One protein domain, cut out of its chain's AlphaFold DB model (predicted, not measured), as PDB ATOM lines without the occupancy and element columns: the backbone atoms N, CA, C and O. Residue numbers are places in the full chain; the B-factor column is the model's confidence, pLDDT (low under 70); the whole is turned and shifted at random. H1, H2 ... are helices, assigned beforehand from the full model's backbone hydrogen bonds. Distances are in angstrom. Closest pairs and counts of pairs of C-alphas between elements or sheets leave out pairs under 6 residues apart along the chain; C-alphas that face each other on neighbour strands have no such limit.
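Overview. This is residues 17 to 159 of the 422 residues of an uncharacterized protein of Phlebia centrifuga (UniProt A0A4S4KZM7). A helical hairpin of the long H2 and H3 makes one side of this domain, and H6 and H7, running the same way with a gap between them, make the other; the short H5 is the core between them. H4 packs across part of H2, and the long unnamed link from H6 to H7 loops away from the helices, with residues 124 to 129 sticking out. The 143 printed residues hold seven named helices, H1 to H7 in chain order, and no named strand; the class is all helix. The whole is compact, with a radius of gyration of the C-alphas of 16.8 A and spans of 51, 36 and 28 A.

Arrangement. H2, residues 25 to 47, forms a helical hairpin with H3, residues 52 to 67. They run opposite ways at a shallow tilt of 34 degrees, only just short of steep, and touch through residues 42 to 46 of H2 and 52 to 59 of H3; the closest C-alphas, of Leu 46 and Arg 52, are 4.4 A apart. With residues 32 to 36 alone, H2 touches H4, residues 73 to 83, at a steep tilt of 49 degrees, the same way; the closest C-alphas are those of Arg 36 and Met 82, 5.9 A. H5, residues 88 to 96, touches residues 39 to 46 of H2, about perpendicular at 79 degrees, with the C-alphas of Gly 43 and Val 90 closest at 5.6 A. H5 touches residues 59 to 63 of H3 at a steep tilt of 51 degrees, with the C-alphas of Thr 63 and Leu 94 closest at 6.1 A. H6, residues 105 to 119, only just touches H5, with 3 pairs of C-alphas within 8 A. H7, residues 149 to 158, is close to H6 but not clearly touching, at a shallow tilt of 8 degrees, the same way. H1, residues 17 to 20, touches no helix but is near H2. Every O i to N i+4 pair is within hydrogen-bond range in H2 to H7; H1 is too short for such a pair.

Along the chain. H2 is 33.4 A long, from C-alpha 25 at (71.793, 78.117, 144.055) to C-alpha 47 at (45.667, 98.915, 142.371). H3 measures 21.8 A, H6 20.9 A, H4 15.1 A, H7 14.6 A, H5 10.9 A and H1 5.1 A. H7 ends with C-alpha 158 at (40.961, 85.850, 122.987).

Size, cuts and confidence. The C-alphas farthest apart, of Met 18 and Thr 127, are 53.2 A apart. The printed part has no cut. The link from H6 to H7, residues 120 to 148, is long. Mean pLDDT of the printed part is 80.7; residues 17 to 25 and 99 to 100 are under 70.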
ATOM      1  N   GLN A  17      72.963  91.108 134.713       57.31
ATOM      2  CA  GLN A  17      74.101  90.238 134.387       57.31
ATOM      3  C   GLN A  17      75.112  90.044 135.528       57.31
ATOM      4  O   GLN A  17      75.718  88.978 135.651       57.31
ATOM      5  N   MET A  18      75.304  91.042 136.391       55.41
ATOM      6  CA  MET A  18      76.181  90.912 137.558       55.41
ATOM      7  C   MET A  18      75.512  90.090 138.667       55.41
ATOM      8  O   MET A  18      76.196  89.432 139.450       55.41
ATOM      9  N   LEU A  19      74.174  90.096 138.705       53.72
ATOM     10  CA  LEU A  19      73.394  89.203 139.548       53.72
ATOM     11  C   LEU A  19      73.437  87.779 138.975       53.72
ATOM     12  O   LEU A  19      73.877  86.889 139.683       53.72
ATOM     13  N   SER A  20      73.111  87.527 137.706       54.53
ATOM     14  CA  SER A  20      73.025  86.151 137.179       54.53
ATOM     15  C   SER A  20      74.355  85.381 137.212       54.53
ATOM     16  O   SER A  20      74.366  84.194 137.531       54.53
ATOM     17  N   THR A  21      75.493  86.050 137.004       54.47
ATOM     18  CA  THR A  21      76.818  85.396 136.930       54.47
ATOM     19  C   THR A  21      77.448  85.004 138.278       54.47
ATOM     20  O   THR A  21      78.428  84.260 138.290       54.47
ATOM     21  N   PHE A  22      76.902  85.440 139.424       48.50
ATOM     22  CA  PHE A  22      77.514  85.238 140.757       48.50
ATOM     23  C   PHE A  22      76.633  84.519 141.794       48.50
ATOM     24  O   PHE A  22      76.996  84.429 142.979       48.50
ATOM     25  N   LEU A  23      75.464  84.015 141.400       54.16
ATOM     26  CA  LEU A  23      74.512  83.454 142.355       54.16
ATOM     27  C   LEU A  23      74.753  81.956 142.527       54.16
ATOM     28  O   LEU A  23      74.472  81.144 141.654       54.16
ATOM     29  N   SER A  24      75.235  81.574 143.712       61.50
ATOM     30  CA  SER A  24      75.075  80.198 144.181       61.50
ATOM     31  C   SER A  24      73.578  79.830 144.192       61.50
ATOM     32  O   SER A  24      72.746  80.730 144.348       61.50
ATOM     33  N   PRO A  25      73.201  78.539 144.100       67.81
ATOM     34  CA  PRO A  25      71.793  78.117 144.055       67.81
ATOM     35  C   PRO A  25      70.913  78.742 145.153       67.81
ATOM     36  O   PRO A  25      69.766  79.111 144.924       67.81
ATOM     37  N   TRP A  26      71.484  78.950 146.344       71.69
ATOM     38  CA  TRP A  26      70.823  79.611 147.470       71.69
ATOM     39  C   TRP A  26      70.562  81.101 147.254       71.69
ATOM     40  O   TRP A  26      69.515  81.605 147.657       71.69
ATOM     41  N   LYS A  27      71.494  81.817 146.617       74.31
ATOM     42  CA  LYS A  27      71.277  83.226 146.300       74.31
ATOM     43  C   LYS A  27      70.256  83.386 145.178       74.31
ATOM     44  O   LYS A  27      69.454  84.301 145.262       74.31
ATOM     45  N   LEU A  28      70.230  82.472 144.207       76.81
ATOM     46  CA  LEU A  28      69.224  82.466 143.141       76.81
ATOM     47  C   LEU A  28      67.813  82.232 143.709       76.81
ATOM     48  O   LEU A  28      66.859  82.919 143.347       76.81
ATOM     49  N   ALA A  29      67.686  81.327 144.685       78.88
ATOM     50  CA  ALA A  29      66.442  81.149 145.426       78.88
ATOM     51  C   ALA A  29      66.038  82.429 146.183       78.88
ATOM     52  O   ALA A  29      64.885  82.852 146.089       78.88
ATOM     53  N   ALA A  30      66.975  83.084 146.876       78.50
ATOM     54  CA  ALA A  30      66.710  84.332 147.592       78.50
ATOM     55  C   ALA A  30      66.272  85.467 146.650       78.50
ATOM     56  O   ALA A  30      65.238  86.088 146.897       78.50
ATOM     57  N   THR A  31      66.980  85.671 145.533       77.94
ATOM     58  CA  THR A  31      66.612  86.671 144.520       77.94
ATOM     59  C   THR A  31      65.264  86.353 143.883       77.94
ATOM     60  O   THR A  31      64.495  87.268 143.615       77.94
ATOM     61  N   SER A  32      64.919  85.070 143.698       80.12
ATOM     62  CA  SER A  32      63.601  84.686 143.172       80.12
ATOM     63  C   SER A  32      62.458  85.039 144.125       80.12
ATOM     64  O   SER A  32      61.398  85.496 143.695       80.12
ATOM     65  N   ILE A  33      62.668  84.852 145.432       81.62
ATOM     66  CA  ILE A  33      61.678  85.177 146.463       81.62
ATOM     67  C   ILE A  33      61.512  86.691 146.541       81.62
ATOM     68  O   ILE A  33      60.384  87.180 146.578       81.62
ATOM     69  N   GLU A  34      62.622  87.422 146.527       82.31
ATOM     70  CA  GLU A  34      62.628  88.880 146.539       82.31
ATOM     71  C   GLU A  34      61.948  89.453 145.292       82.31
ATOM     72  O   GLU A  34      61.082  90.320 145.415       82.31
ATOM     73  N   LEU A  35      62.232  88.921 144.099       83.00
ATOM     74  CA  LEU A  35      61.577  89.384 142.879       83.00
ATOM     75  C   LEU A  35      60.075  89.079 142.888       83.00
ATOM     76  O   LEU A  35      59.258  89.956 142.623       83.00
ATOM     77  N   ARG A  36      59.673  87.862 143.272       83.44
ATOM     78  CA  ARG A  36      58.246  87.521 143.409       83.44
ATOM     79  C   ARG A  36      57.546  88.434 144.412       83.44
ATOM     80  O   ARG A  36      56.402  88.834 144.199       83.44
ATOM     81  N   PHE A  37      58.212  88.753 145.518       84.75
ATOM     82  CA  PHE A  37      57.668  89.630 146.542       84.75
ATOM     83  C   PHE A  37      57.541  91.073 146.047       84.75
ATOM     84  O   PHE A  37      56.474  91.664 146.200       84.75
ATOM     85  N   THR A  38      58.570  91.615 145.394       86.12
ATOM     86  CA  THR A  38      58.536  92.964 144.805       86.12
ATOM     87  C   THR A  38      57.475  93.073 143.710       86.12
ATOM     88  O   THR A  38      56.683  94.010 143.733       86.12
ATOM     89  N   MET A  39      57.347  92.079 142.826       85.94
ATOM     90  CA  MET A  39      56.283  92.029 141.815       85.94
ATOM     91  C   MET A  39      54.881  91.998 142.440       85.94
ATOM     92  O   MET A  39      53.977  92.686 141.965       85.94
ATOM     93  N   LYS A  40      54.686  91.249 143.534       87.44
ATOM     94  CA  LYS A  40      53.415  91.255 144.280       87.44
ATOM     95  C   LYS A  40      53.132  92.612 144.920       87.44
ATOM     96  O   LYS A  40      52.010  93.099 144.823       87.44
ATOM     97  N   GLN A  41      54.136  93.240 145.529       89.75
ATOM     98  CA  GLN A  41      53.996  94.582 146.097       89.75
ATOM     99  C   GLN A  41      53.671  95.631 145.031       89.75
ATOM    100  O   GLN A  41      52.814  96.480 145.262       89.75
ATOM    101  N   LEU A  42      54.311  95.558 143.860       89.00
ATOM    102  CA  LEU A  42      54.014  96.432 142.727       89.00
ATOM    103  C   LEU A  42      52.580  96.229 142.230       89.00
ATOM    104  O   LEU A  42      51.900  97.214 141.968       89.00
ATOM    105  N   GLY A  43      52.094  94.985 142.175       87.00
ATOM    106  CA  GLY A  43      50.697  94.691 141.842       87.00
ATOM    107  C   GLY A  43      49.712  95.365 142.796       87.00
ATOM    108  O   GLY A  43      48.829  96.097 142.357       87.00
ATOM    109  N   GLU A  44      49.919  95.211 144.105       90.44
ATOM    110  CA  GLU A  44      49.103  95.883 145.126       90.44
ATOM    111  C   GLU A  44      49.196  97.417 145.042       90.44
ATOM    112  O   GLU A  44      48.205  98.128 145.227       90.44
ATOM    113  N   ALA A  45      50.380  97.950 144.737       90.06
ATOM    114  CA  ALA A  45      50.601  99.387 144.603       90.06
ATOM    115  C   ALA A  45      49.977  99.978 143.326       90.06
ATOM    116  O   ALA A  45      49.570 101.140 143.346       90.06
ATOM    117  N   LEU A  46      49.869  99.202 142.243       87.31
ATOM    118  CA  LEU A  46      49.192  99.602 141.002       87.31
ATOM    119  C   LEU A  46      47.671  99.690 141.170       87.31
ATOM    120  O   LEU A  46      47.033 100.544 140.548       87.31
ATOM    121  N   LEU A  47      47.093  98.854 142.038       87.75
ATOM    122  CA  LEU A  47      45.667  98.915 142.371       87.75
ATOM    123  C   LEU A  47      45.306 100.215 143.109       87.75
ATOM    124  O   LEU A  47      44.197 100.725 142.955       87.75
ATOM    125  N   ARG A  48      46.241 100.797 143.872       91.31
ATOM    126  CA  ARG A  48      46.027 102.041 144.628       91.31
ATOM    127  C   ARG A  48      46.333 103.276 143.781       91.31
ATOM    128  O   ARG A  48      47.475 103.504 143.396       91.31
ATOM    129  N   GLU A  49      45.332 104.136 143.592       89.19
ATOM    130  CA  GLU A  49      45.437 105.377 142.801       89.19
ATOM    131  C   GLU A  49      46.609 106.278 143.241       89.19
ATOM    132  O   GLU A  49      47.339 106.801 142.409       89.19
ATOM    133  N   SER A  50      46.847 106.409 144.553       94.50
ATOM    134  CA  SER A  50      47.879 107.299 145.110       94.50
ATOM    135  C   SER A  50      49.321 106.836 144.872       94.50
ATOM    136  O   SER A  50      50.241 107.656 144.914       94.50
ATOM    137  N   SER A  51      49.541 105.539 144.642       93.56
ATOM    138  CA  SER A  51      50.864 104.954 144.382       93.56
ATOM    139  C   SER A  51      51.044 104.453 142.953       93.56
ATOM    140  O   SER A  51      52.152 104.039 142.606       93.56
ATOM    141  N   ARG A  52      49.996 104.510 142.121       88.62
ATOM    142  CA  ARG A  52      49.983 103.913 140.783       88.62
ATOM    143  C   ARG A  52      51.096 104.445 139.886       88.62
ATOM    144  O   ARG A  52      51.809 103.642 139.295       88.62
ATOM    145  N   ASP A  53      51.299 105.759 139.833       89.62
ATOM    146  CA  ASP A  53      52.312 106.364 138.953       89.62
ATOM    147  C   ASP A  53      53.740 105.977 139.361       89.62
ATOM    148  O   ASP A  53      54.589 105.681 138.521       89.62
ATOM    149  N   LYS A  54      54.006 105.904 140.671       90.06
ATOM    150  CA  LYS A  54      55.312 105.471 141.194       90.06
ATOM    151  C   LYS A  54      55.550 103.987 140.937       90.06
ATOM    152  O   LYS A  54      56.645 103.608 140.531       90.06
ATOM    153  N   ALA A  55      54.534 103.156 141.171       90.31
ATOM    154  CA  ALA A  55      54.598 101.724 140.902       90.31
ATOM    155  C   ALA A  55      54.771 101.447 139.402       90.31
ATOM    156  O   ALA A  55      55.567 100.588 139.039       90.31
ATOM    157  N   SER A  56      54.103 102.226 138.544       88.31
ATOM    158  CA  SER A  56      54.299 102.224 137.092       88.31
ATOM    159  C   SER A  56      55.753 102.483 136.737       88.31
ATOM    160  O   SER A  56      56.379 101.618 136.146       88.31
ATOM    161  N   ALA A  57      56.307 103.623 137.156       89.19
ATOM    162  CA  ALA A  57      57.677 103.992 136.813       89.19
ATOM    163  C   ALA A  57      58.710 102.972 137.329       89.19
ATOM    164  O   ALA A  57      59.696 102.684 136.654       89.19
ATOM    165  N   CYS A  58      58.478 102.398 138.515       88.62
ATOM    166  CA  CYS A  58      59.341 101.359 139.075       88.62
ATOM    167  C   CYS A  58      59.268 100.058 138.253       88.62
ATOM    168  O   CYS A  58      60.294  99.429 138.005       88.62
ATOM    169  N   LEU A  59      58.072  99.684 137.784       88.50
ATOM    170  CA  LEU A  59      57.874  98.540 136.897       88.50
ATOM    171  C   LEU A  59      58.495  98.783 135.519       88.50
ATOM    172  O   LEU A  59      59.157  97.892 135.007       88.50
ATOM    173  N   ASP A  60      58.361  99.981 134.953       86.44
ATOM    174  CA  ASP A  60      58.960 100.336 133.661       86.44
ATOM    175  C   ASP A  60      60.496 100.254 133.730       86.44
ATOM    176  O   ASP A  60      61.141  99.694 132.843       86.44
ATOM    177  N   ASN A  61      61.088 100.726 134.834       86.25
ATOM    178  CA  ASN A  61      62.522 100.595 135.098       86.25
ATOM    179  C   ASN A  61      62.934  99.119 135.261       86.25
ATOM    180  O   ASN A  61      63.908  98.673 134.656       86.25
ATOM    181  N   LEU A  62      62.171  98.330 136.025       85.12
ATOM    182  CA  LEU A  62      62.421  96.894 136.181       85.12
ATOM    183  C   LEU A  62      62.384  96.171 134.828       85.12
ATOM    184  O   LEU A  62      63.325  95.450 134.505       85.12
ATOM    185  N   THR A  63      61.345  96.404 134.026       83.94
ATOM    186  CA  THR A  63      61.174  95.839 132.680       83.94
ATOM    187  C   THR A  63      62.332  96.242 131.771       83.94
ATOM    188  O   THR A  63      62.937  95.383 131.134       83.94
ATOM    189  N   SER A  64      62.725  97.517 131.765       83.12
ATOM    190  CA  SER A  64      63.875  97.980 130.980       83.12
ATOM    191  C   SER A  64      65.185  97.317 131.399       83.12
ATOM    192  O   SER A  64      66.010  97.016 130.541       83.12
ATOM    193  N   ASN A  65      65.392  97.071 132.693       81.62
ATOM    194  CA  ASN A  65      66.604  96.408 133.173       81.62
ATOM    195  C   ASN A  65      66.612  94.909 132.870       81.62
ATOM    196  O   ASN A  65      67.673  94.357 132.592       81.62
ATOM    197  N   VAL A  66      65.446  94.266 132.934       78.62
ATOM    198  CA  VAL A  66      65.278  92.836 132.661       78.62
ATOM    199  C   VAL A  66      65.415  92.543 131.165       78.62
ATOM    200  O   VAL A  66      66.198  91.681 130.788       78.62
ATOM    201  N   PHE A  67      64.682  93.264 130.313       76.69
ATOM    202  CA  PHE A  67      64.602  92.968 128.876       76.69
ATOM    203  C   PHE A  67      65.570  93.788 128.018       76.69
ATOM    204  O   PHE A  67      65.813  93.440 126.866       76.69
ATOM    205  N   GLY A  68      66.133  94.879 128.546       74.50
ATOM    206  CA  GLY A  68      67.107  95.700 127.818       74.50
ATOM    207  C   GLY A  68      68.483  95.044 127.682       74.50
ATOM    208  O   GLY A  68      69.279  95.448 126.834       74.50
ATOM    209  N   GLN A  69      68.774  94.028 128.496       70.38
ATOM    210  CA  GLN A  69      69.966  93.195 128.370       70.38
ATOM    211  C   GLN A  69      69.546  91.933 127.621       70.38
ATOM    212  O   GLN A  69      68.577  91.302 128.021       70.38
ATOM    213  N   GLY A  70      70.216  91.592 126.514       71.12
ATOM    214  CA  GLY A  70      69.859  90.427 125.696       71.12
ATOM    215  C   GLY A  70      69.713  89.171 126.556       71.12
ATOM    216  O   GLY A  70      70.716  88.622 127.008       71.12
ATOM    217  N   MET A  71      68.465  88.778 126.807       77.00
ATOM    218  CA  MET A  71      68.106  87.729 127.753       77.00
ATOM    219  C   MET A  71      68.330  86.368 127.100       77.00
ATOM    220  O   MET A  71      67.891  86.138 125.969       77.00
ATOM    221  N   ASN A  72      69.037  85.472 127.786       82.50
ATOM    222  CA  ASN A  72      69.190  84.103 127.301       82.50
ATOM    223  C   ASN A  72      67.926  83.267 127.606       82.50
ATOM    224  O   ASN A  72      67.050  83.694 128.359       82.50
ATOM    225  N   SER A  73      67.803  82.079 127.008       78.38
ATOM    226  CA  SER A  73      66.609  81.236 127.180       78.38
ATOM    227  C   SER A  73      66.403  80.751 128.620       78.38
ATOM    228  O   SER A  73      65.267  80.666 129.067       78.38
ATOM    229  N   GLU A  74      67.477  80.480 129.368       79.94
ATOM    230  CA  GLU A  74      67.387  80.025 130.767       79.94
ATOM    231  C   GLU A  74      66.907  81.148 131.700       79.94
ATOM    232  O   GLU A  74      66.087  80.929 132.591       79.94
ATOM    233  N   GLU A  75      67.384  82.373 131.475       78.75
ATOM    234  CA  GLU A  75      66.929  83.581 132.164       78.75
ATOM    235  C   GLU A  75      65.460  83.868 131.835       78.75
ATOM    236  O   GLU A  75      64.684  84.187 132.738       78.75
ATOM    237  N   ALA A  76      65.052  83.688 130.575       81.06
ATOM    238  CA  ALA A  76      63.661  83.829 130.153       81.06
ATOM    239  C   ALA A  76      62.739  82.841 130.883       81.06
ATOM    240  O   ALA A  76      61.724  83.257 131.449       81.06
ATOM    241  N   ASP A  77      63.122  81.562 130.932       78.88
ATOM    242  CA  ASP A  77      62.381  80.515 131.644       78.88
ATOM    243  C   ASP A  77      62.308  80.805 133.148       78.88
ATOM    244  O   ASP A  77      61.252  80.674 133.770       78.88
ATOM    245  N   PHE A  78      63.406  81.273 133.744       81.12
ATOM    246  CA  PHE A  78      63.439  81.657 135.151       81.12
ATOM    247  C   PHE A  78      62.502  82.836 135.455       81.12
ATOM    248  O   PHE A  78      61.768  82.808 136.449       81.12
ATOM    249  N   ILE A  79      62.477  83.861 134.600       80.75
ATOM    250  CA  ILE A  79      61.558  84.995 134.754       80.75
ATOM    251  C   ILE A  79      60.114  84.559 134.542       80.75
ATOM    252  O   ILE A  79      59.259  84.929 135.348       80.75
ATOM    253  N   ALA A  80      59.834  83.723 133.542       81.06
ATOM    254  CA  ALA A  80      58.509  83.142 133.345       81.06
ATOM    255  C   ALA A  80      58.048  82.373 134.597       81.06
ATOM    256  O   ALA A  80      56.917  82.550 135.060       81.06
ATOM    257  N   GLU A  81      58.942  81.598 135.219       82.75
ATOM    258  CA  GLU A  81      58.663  80.887 136.466       82.75
ATOM    259  C   GLU A  81      58.355  81.854 137.618       82.75
ATOM    260  O   GLU A  81      57.440  81.604 138.409       82.75
ATOM    261  N   MET A  82      59.081  82.971 137.720       79.88
ATOM    262  CA  MET A  82      58.839  84.007 138.733       79.88
ATOM    263  C   MET A  82      57.536  84.771 138.509       79.88
ATOM    264  O   MET A  82      56.870  85.119 139.487       79.88
ATOM    265  N   MET A  83      57.137  84.964 137.253       80.06
ATOM    266  CA  MET A  83      55.862  85.576 136.883       80.06
ATOM    267  C   MET A  83      54.658  84.693 137.249       80.06
ATOM    268  O   MET A  83      53.541  85.204 137.382       80.06
ATOM    269  N   LYS A  84      54.848  83.387 137.503       80.38
ATOM    270  CA  LYS A  84      53.766  82.513 137.989       80.38
ATOM    271  C   LYS A  84      53.226  83.009 139.334       80.38
ATOM    272  O   LYS A  84      53.922  83.009 140.354       80.38
ATOM    273  N   GLY A  85      51.947  83.384 139.340       77.56
ATOM    274  CA  GLY A  85      51.247  83.905 140.517       77.56
ATOM    275  C   GLY A  85      51.460  85.401 140.775       77.56
ATOM    276  O   GLY A  85      51.089  85.888 141.846       77.56
ATOM    277  N   VAL A  86      52.062  86.122 139.826       81.31
ATOM    278  CA  VAL A  86      52.062  87.589 139.788       81.31
ATOM    279  C   VAL A  86      50.723  88.075 139.222       81.31
ATOM    280  O   VAL A  86      50.089  87.392 138.419       81.31
ATOM    281  N   SER A  87      50.258  89.245 139.672       80.00
ATOM    282  CA  SER A  87      48.989  89.813 139.202       80.00
ATOM    283  C   SER A  87      48.992  90.038 137.684       80.00
ATOM    284  O   SER A  87      49.996  90.465 137.108       80.00
ATOM    285  N   THR A  88      47.843  89.820 137.048       76.94
ATOM    286  CA  THR A  88      47.646  90.035 135.606       76.94
ATOM    287  C   THR A  88      47.912  91.480 135.185       76.94
ATOM    288  O   THR A  88      48.382  91.704 134.078       76.94
ATOM    289  N   SER A  89      47.685  92.456 136.073       77.44
ATOM    290  CA  SER A  89      47.996  93.870 135.825       77.44
ATOM    291  C   SER A  89      49.500  94.110 135.646       77.44
ATOM    292  O   SER A  89      49.909  94.767 134.691       77.44
ATOM    293  N   VAL A  90      50.332  93.516 136.509       81.38
ATOM    294  CA  VAL A  90      51.800  93.599 136.410       81.38
ATOM    295  C   VAL A  90      52.289  92.905 135.142       81.38
ATOM    296  O   VAL A  90      53.056  93.499 134.395       81.38
ATOM    297  N   ALA A  91      51.804  91.693 134.853       79.69
ATOM    298  CA  ALA A  91      52.180  90.964 133.640       79.69
ATOM    299  C   ALA A  91      51.746  91.697 132.358       79.69
ATOM    300  O   ALA A  91      52.537  91.867 131.435       79.69
ATOM    301  N   GLY A  92      50.505  92.187 132.319       75.62
ATOM    302  CA  GLY A  92      49.974  92.938 131.186       75.62
ATOM    303  C   GLY A  92      50.747  94.229 130.937       75.62
ATOM    304  O   GLY A  92      50.956  94.596 129.785       75.62
ATOM    305  N   LYS A  93      51.224  94.887 131.997       80.38
ATOM    306  CA  LYS A  93      52.083  96.060 131.861       80.38
ATOM    307  C   LYS A  93      53.483  95.703 131.361       80.38
ATOM    308  O   LYS A  93      53.985  96.351 130.457       80.38
ATOM    309  N   LEU A  94      54.063  94.630 131.892       78.19
ATOM    310  CA  LEU A  94      55.417  94.175 131.573       78.19
ATOM    311  C   LEU A  94      55.575  93.730 130.107       78.19
ATOM    312  O   LEU A  94      56.604  94.000 129.498       78.19
ATOM    313  N   TYR A  95      54.556  93.082 129.531       76.44
ATOM    314  CA  TYR A  95      54.601  92.564 128.153       76.44
ATOM    315  C   TYR A  95      53.793  93.380 127.140       76.44
ATOM    316  O   TYR A  95      53.913  93.172 125.933       76.44
ATOM    317  N   GLY A  96      52.918  94.262 127.617       72.69
ATOM    318  CA  GLY A  96      51.899  94.908 126.799       72.69
ATOM    319  C   GLY A  96      51.972  96.429 126.750       72.69
ATOM    320  O   GLY A  96      51.160  97.038 126.058       72.69
ATOM    321  N   SER A  97      52.893  97.046 127.484       75.50
ATOM    322  CA  SER A  97      52.966  98.492 127.694       75.50
ATOM    323  C   SER A  97      54.417  98.947 127.855       75.50
ATOM    324  O   SER A  97      55.307  98.143 128.132       75.50
ATOM    325  N   GLY A  98      54.657 100.241 127.637       74.25
ATOM    326  CA  GLY A  98      55.961 100.868 127.835       74.25
ATOM    327  C   GLY A  98      56.857 100.972 126.595       74.25
ATOM    328  O   GLY A  98      56.589 100.439 125.519       74.25
ATOM    329  N   SER A  99      57.965 101.700 126.761       69.25
ATOM    330  CA  SER A  99      58.970 101.962 125.717       69.25
ATOM    331  C   SER A  99      59.799 100.737 125.321       69.25
ATOM    332  O   SER A  99      60.557 100.794 124.358       69.25
ATOM    333  N   THR A 100      59.682  99.651 126.080       66.62
ATOM    334  CA  THR A 100      60.416  98.388 125.908       66.62
ATOM    335  C   THR A 100      59.583  97.320 125.210       66.62
ATOM    336  O   THR A 100      59.974  96.157 125.195       66.62
ATOM    337  N   LEU A 101      58.420  97.691 124.672       78.06
ATOM    338  CA  LEU A 101      57.555  96.781 123.940       78.06
ATOM    339  C   LEU A 101      58.285  96.282 122.685       78.06
ATOM    340  O   LEU A 101      58.384  96.991 121.683       78.06
ATOM    341  N   ASP A 102      58.809  95.061 122.748       80.31
ATOM    342  CA  ASP A 102      59.408  94.418 121.589       80.31
ATOM    343  C   ASP A 102      58.295  93.942 120.637       80.31
ATOM    344  O   ASP A 102      57.460  93.112 121.024       80.31
ATOM    345  N   PRO A 103      58.260  94.439 119.385       82.56
ATOM    346  CA  PRO A 103      57.229  94.078 118.423       82.56
ATOM    347  C   PRO A 103      57.213  92.589 118.050       82.56
ATOM    348  O   PRO A 103      56.225  92.138 117.468       82.56
ATOM    349  N   LEU A 104      58.274  91.830 118.358       83.50
ATOM    350  CA  LEU A 104      58.349  90.384 118.116       83.50
ATOM    351  C   LEU A 104      57.894  89.552 119.321       83.50
ATOM    352  O   LEU A 104      57.223  88.535 119.141       83.50
ATOM    353  N   THR A 105      58.204  89.998 120.539       80.94
ATOM    354  CA  THR A 105      57.847  89.288 121.774       80.94
ATOM    355  C   THR A 105      56.336  89.140 121.938       80.94
ATOM    356  O   THR A 105      55.859  88.051 122.249       80.94
ATOM    357  N   PHE A 106      55.553  90.195 121.690       85.75
ATOM    358  CA  PHE A 106      54.100  90.121 121.872       85.75
ATOM    359  C   PHE A 106      53.421  89.092 120.940       85.75
ATOM    360  O   PHE A 106      52.685  88.247 121.450       85.75
ATOM    361  N   PRO A 107      53.658  89.088 119.609       86.88
ATOM    362  CA  PRO A 107      53.158  88.029 118.734       86.88
ATOM    363  C   PRO A 107      53.569  86.625 119.179       86.88
ATOM    364  O   PRO A 107      52.713  85.752 119.226       86.88
ATOM    365  N   LEU A 108      54.829  86.419 119.577       85.50
ATOM    366  CA  LEU A 108      55.303  85.116 120.054       85.50
ATOM    367  C   LEU A 108      54.570  84.662 121.324       85.50
ATOM    368  O   LEU A 108      54.181  83.500 121.434       85.50
ATOM    369  N   LEU A 109      54.331  85.569 122.274       84.38
ATOM    370  CA  LEU A 109      53.551  85.278 123.484       84.38
ATOM    371  C   LEU A 109      52.097  84.928 123.158       84.38
ATOM    372  O   LEU A 109      51.513  84.041 123.773       84.38
ATOM    373  N   ILE A 110      51.506  85.610 122.181       86.62
ATOM    374  CA  ILE A 110      50.147  85.314 121.737       86.62
ATOM    375  C   ILE A 110      50.095  83.969 121.007       86.62
ATOM    376  O   ILE A 110      49.198  83.180 121.285       86.62
ATOM    377  N   ASP A 111      51.038  83.671 120.119       85.44
ATOM    378  CA  ASP A 111      51.082  82.400 119.386       85.44
ATOM    379  C   ASP A 111      51.305  81.216 120.337       85.44
ATOM    380  O   ASP A 111      50.635  80.190 120.229       85.44
ATOM    381  N   THR A 112      52.194  81.375 121.321       84.69
ATOM    382  CA  THR A 112      52.409  80.364 122.370       84.69
ATOM    383  C   THR A 112      51.179  80.188 123.251       84.69
ATOM    384  O   THR A 112      50.831  79.056 123.578       84.69
ATOM    385  N   LEU A 113      50.465  81.268 123.585       82.62
ATOM    386  CA  LEU A 113      49.189  81.175 124.289       82.62
ATOM    387  C   LEU A 113      48.148  80.394 123.472       82.62
ATOM    388  O   LEU A 113      47.509  79.511 124.032       82.62
ATOM    389  N   HIS A 114      48.003  80.662 122.169       82.94
ATOM    390  CA  HIS A 114      47.101  79.892 121.299       82.94
ATOM    391  C   HIS A 114      47.477  78.409 121.272       82.94
ATOM    392  O   HIS A 114      46.611  77.560 121.449       82.94
ATOM    393  N   TYR A 115      48.769  78.101 121.121       84.62
ATOM    394  CA  TYR A 115      49.256  76.724 121.148       84.62
ATOM    395  C   TYR A 115      48.898  76.013 122.458       84.62
ATOM    396  O   TYR A 115      48.369  74.907 122.431       84.62
ATOM    397  N   LEU A 116      49.135  76.666 123.600       81.31
ATOM    398  CA  LEU A 116      48.799  76.100 124.906       81.31
ATOM    399  C   LEU A 116      47.293  75.879 125.050       81.31
ATOM    400  O   LEU A 116      46.882  74.827 125.528       81.31
ATOM    401  N   LEU A 117      46.474  76.844 124.625       80.94
ATOM    402  CA  LEU A 117      45.014  76.746 124.674       80.94
ATOM    403  C   LEU A 117      44.482  75.584 123.825       80.94
ATOM    404  O   LEU A 117      43.553  74.908 124.263       80.94
ATOM    405  N   ASP A 118      45.096  75.328 122.669       79.19
ATOM    406  CA  ASP A 118      44.752  74.206 121.792       79.19
ATOM    407  C   ASP A 118      45.237  72.850 122.343       79.19
ATOM    408  O   ASP A 118      44.615  71.818 122.085       79.19
ATOM    409  N   GLU A 119      46.340  72.827 123.100       86.81
ATOM    410  CA  GLU A 119      46.921  71.598 123.655       86.81
ATOM    411  C   GLU A 119      46.199  71.104 124.923       86.81
ATOM    412  O   GLU A 119      46.276  69.917 125.252       86.81
ATOM    413  N   TYR A 120      45.463  71.971 125.632       79.62
ATOM    414  CA  TYR A 120      44.736  71.560 126.835       79.62
ATOM    415  C   TYR A 120      43.673  70.501 126.499       79.62
ATOM    416  O   TYR A 120      42.702  70.802 125.797       79.62
ATOM    417  N   PRO A 121      43.800  69.262 127.020       82.06
ATOM    418  CA  PRO A 121      42.831  68.221 126.729       82.06
ATOM    419  C   PRO A 121      41.460  68.653 127.263       82.06
ATOM    420  O   PRO A 121      41.368  69.069 128.423       82.06
ATOM    421  N   PRO A 122      40.389  68.559 126.455       82.06
ATOM    422  CA  PRO A 122      39.052  68.863 126.940       82.06
ATOM    423  C   PRO A 122      38.718  67.912 128.092       82.06
ATOM    424  O   PRO A 122      38.987  66.712 127.998       82.06
ATOM    425  N   ASP A 123      38.148  68.437 129.181       81.56
ATOM    426  CA  ASP A 123      37.731  67.600 130.307       81.56
ATOM    427  C   ASP A 123      36.668  66.603 129.815       81.56
ATOM    428  O   ASP A 123      35.564  67.021 129.451       81.56
ATOM    429  N   PRO A 124      36.948  65.283 129.810       87.00
ATOM    430  CA  PRO A 124      35.994  64.290 129.327       87.00
ATOM    431  C   PRO A 124      34.727  64.217 130.192       87.00
ATOM    432  O   PRO A 124      33.759  63.568 129.799       87.00
ATOM    433  N   LYS A 125      34.727  64.839 131.379       88.44
ATOM    434  CA  LYS A 125      33.582  64.882 132.296       88.44
ATOM    435  C   LYS A 125      32.719  66.130 132.127       88.44
ATOM    436  O   LYS A 125      31.606  66.151 132.654       88.44
ATOM    437  N   ALA A 126      33.192  67.151 131.415       84.62
ATOM    438  CA  ALA A 126      32.414  68.358 131.186       84.62
ATOM    439  C   ALA A 126      31.267  68.053 130.209       84.62
ATOM    440  O   ALA A 126      31.471  67.835 129.019       84.62
ATOM    441  N   THR A 127      30.029  68.038 130.714       81.25
ATOM    442  CA  THR A 127      28.820  67.808 129.900       81.25
ATOM    443  C   THR A 127      28.586  68.926 128.880       81.25
ATOM    444  O   THR A 127      27.915  68.721 127.874       81.25
ATOM    445  N   THR A 128      29.143  70.114 129.131       80.56
ATOM    446  CA  THR A 128      29.077  71.267 128.228       80.56
ATOM    447  C   THR A 128      30.485  71.593 127.752       80.56
ATOM    448  O   THR A 128      31.361  71.867 128.568       80.56
ATOM    449  N   PHE A 129      30.698  71.556 126.437       78.25
ATOM    450  CA  PHE A 129      31.961  71.956 125.826       78.25
ATOM    451  C   PHE A 129      32.079  73.482 125.872       78.25
ATOM    452  O   PHE A 129      31.477  74.184 125.059       78.25
ATOM    453  N   ASP A 130      32.814  73.991 126.858       78.06
ATOM    454  CA  ASP A 130      33.169  75.403 126.947       78.06
ATOM    455  C   ASP A 130      34.584  75.613 126.398       78.06
ATOM    456  O   ASP A 130      35.577  75.283 127.047       78.06
ATOM    457  N   ILE A 131      34.662  76.179 125.191       77.38
ATOM    458  CA  ILE A 131      35.925  76.523 124.517       77.38
ATOM    459  C   ILE A 131      36.741  77.505 125.369       77.38
ATOM    460  O   ILE A 131      37.969  77.516 125.301       77.38
ATOM    461  N   PHE A 132      36.073  78.313 126.197       79.50
ATOM    462  CA  PHE A 132      36.705  79.372 126.970       79.50
ATOM    463  C   PHE A 132      37.039  78.981 128.411       79.50
ATOM    464  O   PHE A 132      37.587  79.801 129.145       79.50
ATOM    465  N   HIS A 133      36.778  77.735 128.818       80.69
ATOM    466  CA  HIS A 133      37.021  77.266 130.186       80.69
ATOM    467  C   HIS A 133      38.470  77.499 130.654       80.69
ATOM    468  O   HIS A 133      38.698  77.903 131.796       80.69
ATOM    469  N   ASN A 134      39.440  77.279 129.762       78.44
ATOM    470  CA  ASN A 134      40.868  77.412 130.064       78.44
ATOM    471  C   ASN A 134      41.376  78.858 129.979       78.44
ATOM    472  O   ASN A 134      42.537  79.125 130.291       78.44
ATOM    473  N   TYR A 135      40.533  79.802 129.553       80.44
ATOM    474  CA  TYR A 135      40.941  81.191 129.430       80.44
ATOM    475  C   TYR A 135      40.908  81.869 130.803       80.44
ATOM    476  O   TYR A 135      39.944  81.723 131.567       80.44
ATOM    477  N   PRO A 136      41.944  82.652 131.145       73.62
ATOM    478  CA  PRO A 136      41.947  83.399 132.387       73.62
ATOM    479  C   PRO A 136      40.778  84.387 132.398       73.62
ATOM    480  O   PRO A 136      40.516  85.087 131.419       73.62
ATOM    481  N   HIS A 137      40.089  84.471 133.537       75.38
ATOM    482  CA  HIS A 137      39.085  85.506 133.754       75.38
ATOM    483  C   HIS A 137      39.804  86.848 133.824       75.38
ATOM    484  O   HIS A 137      40.510  87.143 134.789       75.38
ATOM    485  N   PHE A 138      39.680  87.629 132.758       75.50
ATOM    486  CA  PHE A 138      40.462  88.835 132.581       75.50
ATOM    487  C   PHE A 138      39.577  89.988 132.110       75.50
ATOM    488  O   PHE A 138      38.829  89.884 131.136       75.50
ATOM    489  N   GLU A 139      39.670  91.109 132.818       80.31
ATOM    490  CA  GLU A 139      38.862  92.290 132.557       80.31
ATOM    491  C   GLU A 139      39.581  93.240 131.589       80.31
ATOM    492  O   GLU A 139      40.689  93.703 131.853       80.31
ATOM    493  N   LEU A 140      38.933  93.609 130.480       79.62
ATOM    494  CA  LEU A 140      39.499  94.488 129.435       79.62
ATOM    495  C   LEU A 140      39.942  95.877 129.917       79.62
ATOM    496  O   LEU A 140      40.740  96.538 129.245       79.62
ATOM    497  N   HIS A 141      39.389  96.347 131.034       80.44
ATOM    498  CA  HIS A 141      39.746  97.630 131.636       80.44
ATOM    499  C   HIS A 141      40.996  97.541 132.521       80.44
ATOM    500  O   HIS A 141      41.575  98.573 132.839       80.44
ATOM    501  N   SER A 142      41.440  96.328 132.862       81.19
ATOM    502  CA  SER A 142      42.715  96.098 133.547       81.19
ATOM    503  C   SER A 142      43.923  96.160 132.604       81.19
ATOM    504  O   SER A 142      45.062  96.202 133.071       81.19
ATOM    505  N   LEU A 143      43.692  96.195 131.280       83.94
ATOM    506  CA  LEU A 143      44.761  96.400 130.304       83.94
ATOM    507  C   LEU A 143      45.320  97.822 130.410       83.94
ATOM    508  O   LEU A 143      44.536  98.773 130.510       83.94
ATOM    509  N   PRO A 144      46.649  97.980 130.306       84.12
ATOM    510  CA  PRO A 144      47.276  99.290 130.225       84.12
ATOM    511  C   PRO A 144      46.668 100.146 129.103       84.12
ATOM    512  O   PRO A 144      46.382  99.656 128.006       84.12
ATOM    513  N   SER A 145      46.452 101.434 129.372       84.44
ATOM    514  CA  SER A 145      45.874 102.378 128.406       84.44
ATOM    515  C   SER A 145      46.832 102.761 127.275       84.44
ATOM    516  O   SER A 145      46.375 103.227 126.234       84.44
ATOM    517  N   ASP A 146      48.131 102.561 127.473       85.69
ATOM    518  CA  ASP A 146      49.219 102.826 126.531       85.69
ATOM    519  C   ASP A 146      49.544 101.636 125.612       85.69
ATOM    520  O   ASP A 146      50.351 101.773 124.694       85.69
ATOM    521  N   MET A 147      48.904 100.481 125.820       86.00
ATOM    522  CA  MET A 147      49.041  99.322 124.938       86.00
ATOM    523  C   MET A 147      48.612  99.676 123.500       86.00
ATOM    524  O   MET A 147      47.514 100.219 123.315       86.00
ATOM    525  N   PRO A 148      49.401  99.316 122.466       90.56
ATOM    526  CA  PRO A 148      49.018  99.537 121.075       90.56
ATOM    527  C   PRO A 148      47.643  98.949 120.750       90.56
ATOM    528  O   PRO A 148      47.308  97.835 121.167       90.56
ATOM    529  N   PHE A 149      46.853  99.687 119.968       89.12
ATOM    530  CA  PHE A 149      45.474  99.313 119.648       89.12
ATOM    531  C   PHE A 149      45.372  97.910 119.028       89.12
ATOM    532  O   PHE A 149      44.533  97.118 119.456       89.12
ATOM    533  N   ASP A 150      46.272  97.566 118.104       90.12
ATOM    534  CA  ASP A 150      46.280  96.260 117.434       90.12
ATOM    535  C   ASP A 150      46.501  95.104 118.421       90.12
ATOM    536  O   ASP A 150      45.913  94.031 118.295       90.12
ATOM    537  N   TYR A 151      47.336  95.318 119.440       90.31
ATOM    538  CA  TYR A 151      47.654  94.304 120.447       90.31
ATOM    539  C   TYR A 151      46.481  94.133 121.398       90.31
ATOM    540  O   TYR A 151      46.048  93.013 121.677       90.31
ATOM    541  N   ARG A 152      45.882  95.255 121.802       87.81
ATOM    542  CA  ARG A 152      44.652  95.268 122.587       87.81
ATOM    543  C   ARG A 152      43.508  94.562 121.859       87.81
ATOM    544  O   ARG A 152      42.746  93.838 122.493       87.81
ATOM    545  N   GLN A 153      43.397  94.738 120.542       87.88
ATOM    546  CA  GLN A 153      42.401  94.056 119.716       87.88
ATOM    547  C   GLN A 153      42.646  92.543 119.655       87.88
ATOM    548  O   GLN A 153      41.693  91.775 119.784       87.88
ATOM    549  N   LYS A 154      43.907  92.106 119.535       87.44
ATOM    550  CA  LYS A 154      44.279  90.681 119.577       87.44
ATOM    551  C   LYS A 154      43.953  90.033 120.923       87.44
ATOM    552  O   LYS A 154      43.292  89.003 120.939       87.44
ATOM    553  N   ILE A 155      44.321  90.661 122.045       86.62
ATOM    554  CA  ILE A 155      43.946  90.163 123.383       86.62
ATOM    555  C   ILE A 155      42.425  90.125 123.524       86.62
ATOM    556  O   ILE A 155      41.869  89.156 124.030       86.62
ATOM    557  N   ARG A 156      41.724  91.159 123.045       85.44
ATOM    558  CA  ARG A 156      40.259  91.209 123.099       85.44
ATOM    559  C   ARG A 156      39.603  90.048 122.353       85.44
ATOM    560  O   ARG A 156      38.579  89.574 122.822       85.44
ATOM    561  N   ALA A 157      40.171  89.607 121.232       83.56
ATOM    562  CA  ALA A 157      39.653  88.470 120.474       83.56
ATOM    563  C   ALA A 157      39.792  87.133 121.226       83.56
ATOM    564  O   ALA A 157      39.016  86.219 120.969       83.56
ATOM    565  N   LEU A 158      40.747  87.036 122.156       80.06
ATOM    566  CA  LEU A 158      40.961  85.850 122.987       80.06
ATOM    567  C   LEU A 158      40.019  85.786 124.189       80.06
ATOM    568  O   LEU A 158      39.790  84.720 124.743       80.06
ATOM    569  N   LEU A 159      39.489  86.920 124.643       81.00
ATOM    570  CA  LEU A 159      38.654  86.927 125.833       81.00
ATOM    571  C   LEU A 159      37.242  86.437 125.486       81.00
ATOM    572  O   LEU A 159      36.665  86.930 124.516       81.00
TER     573      LEU A 159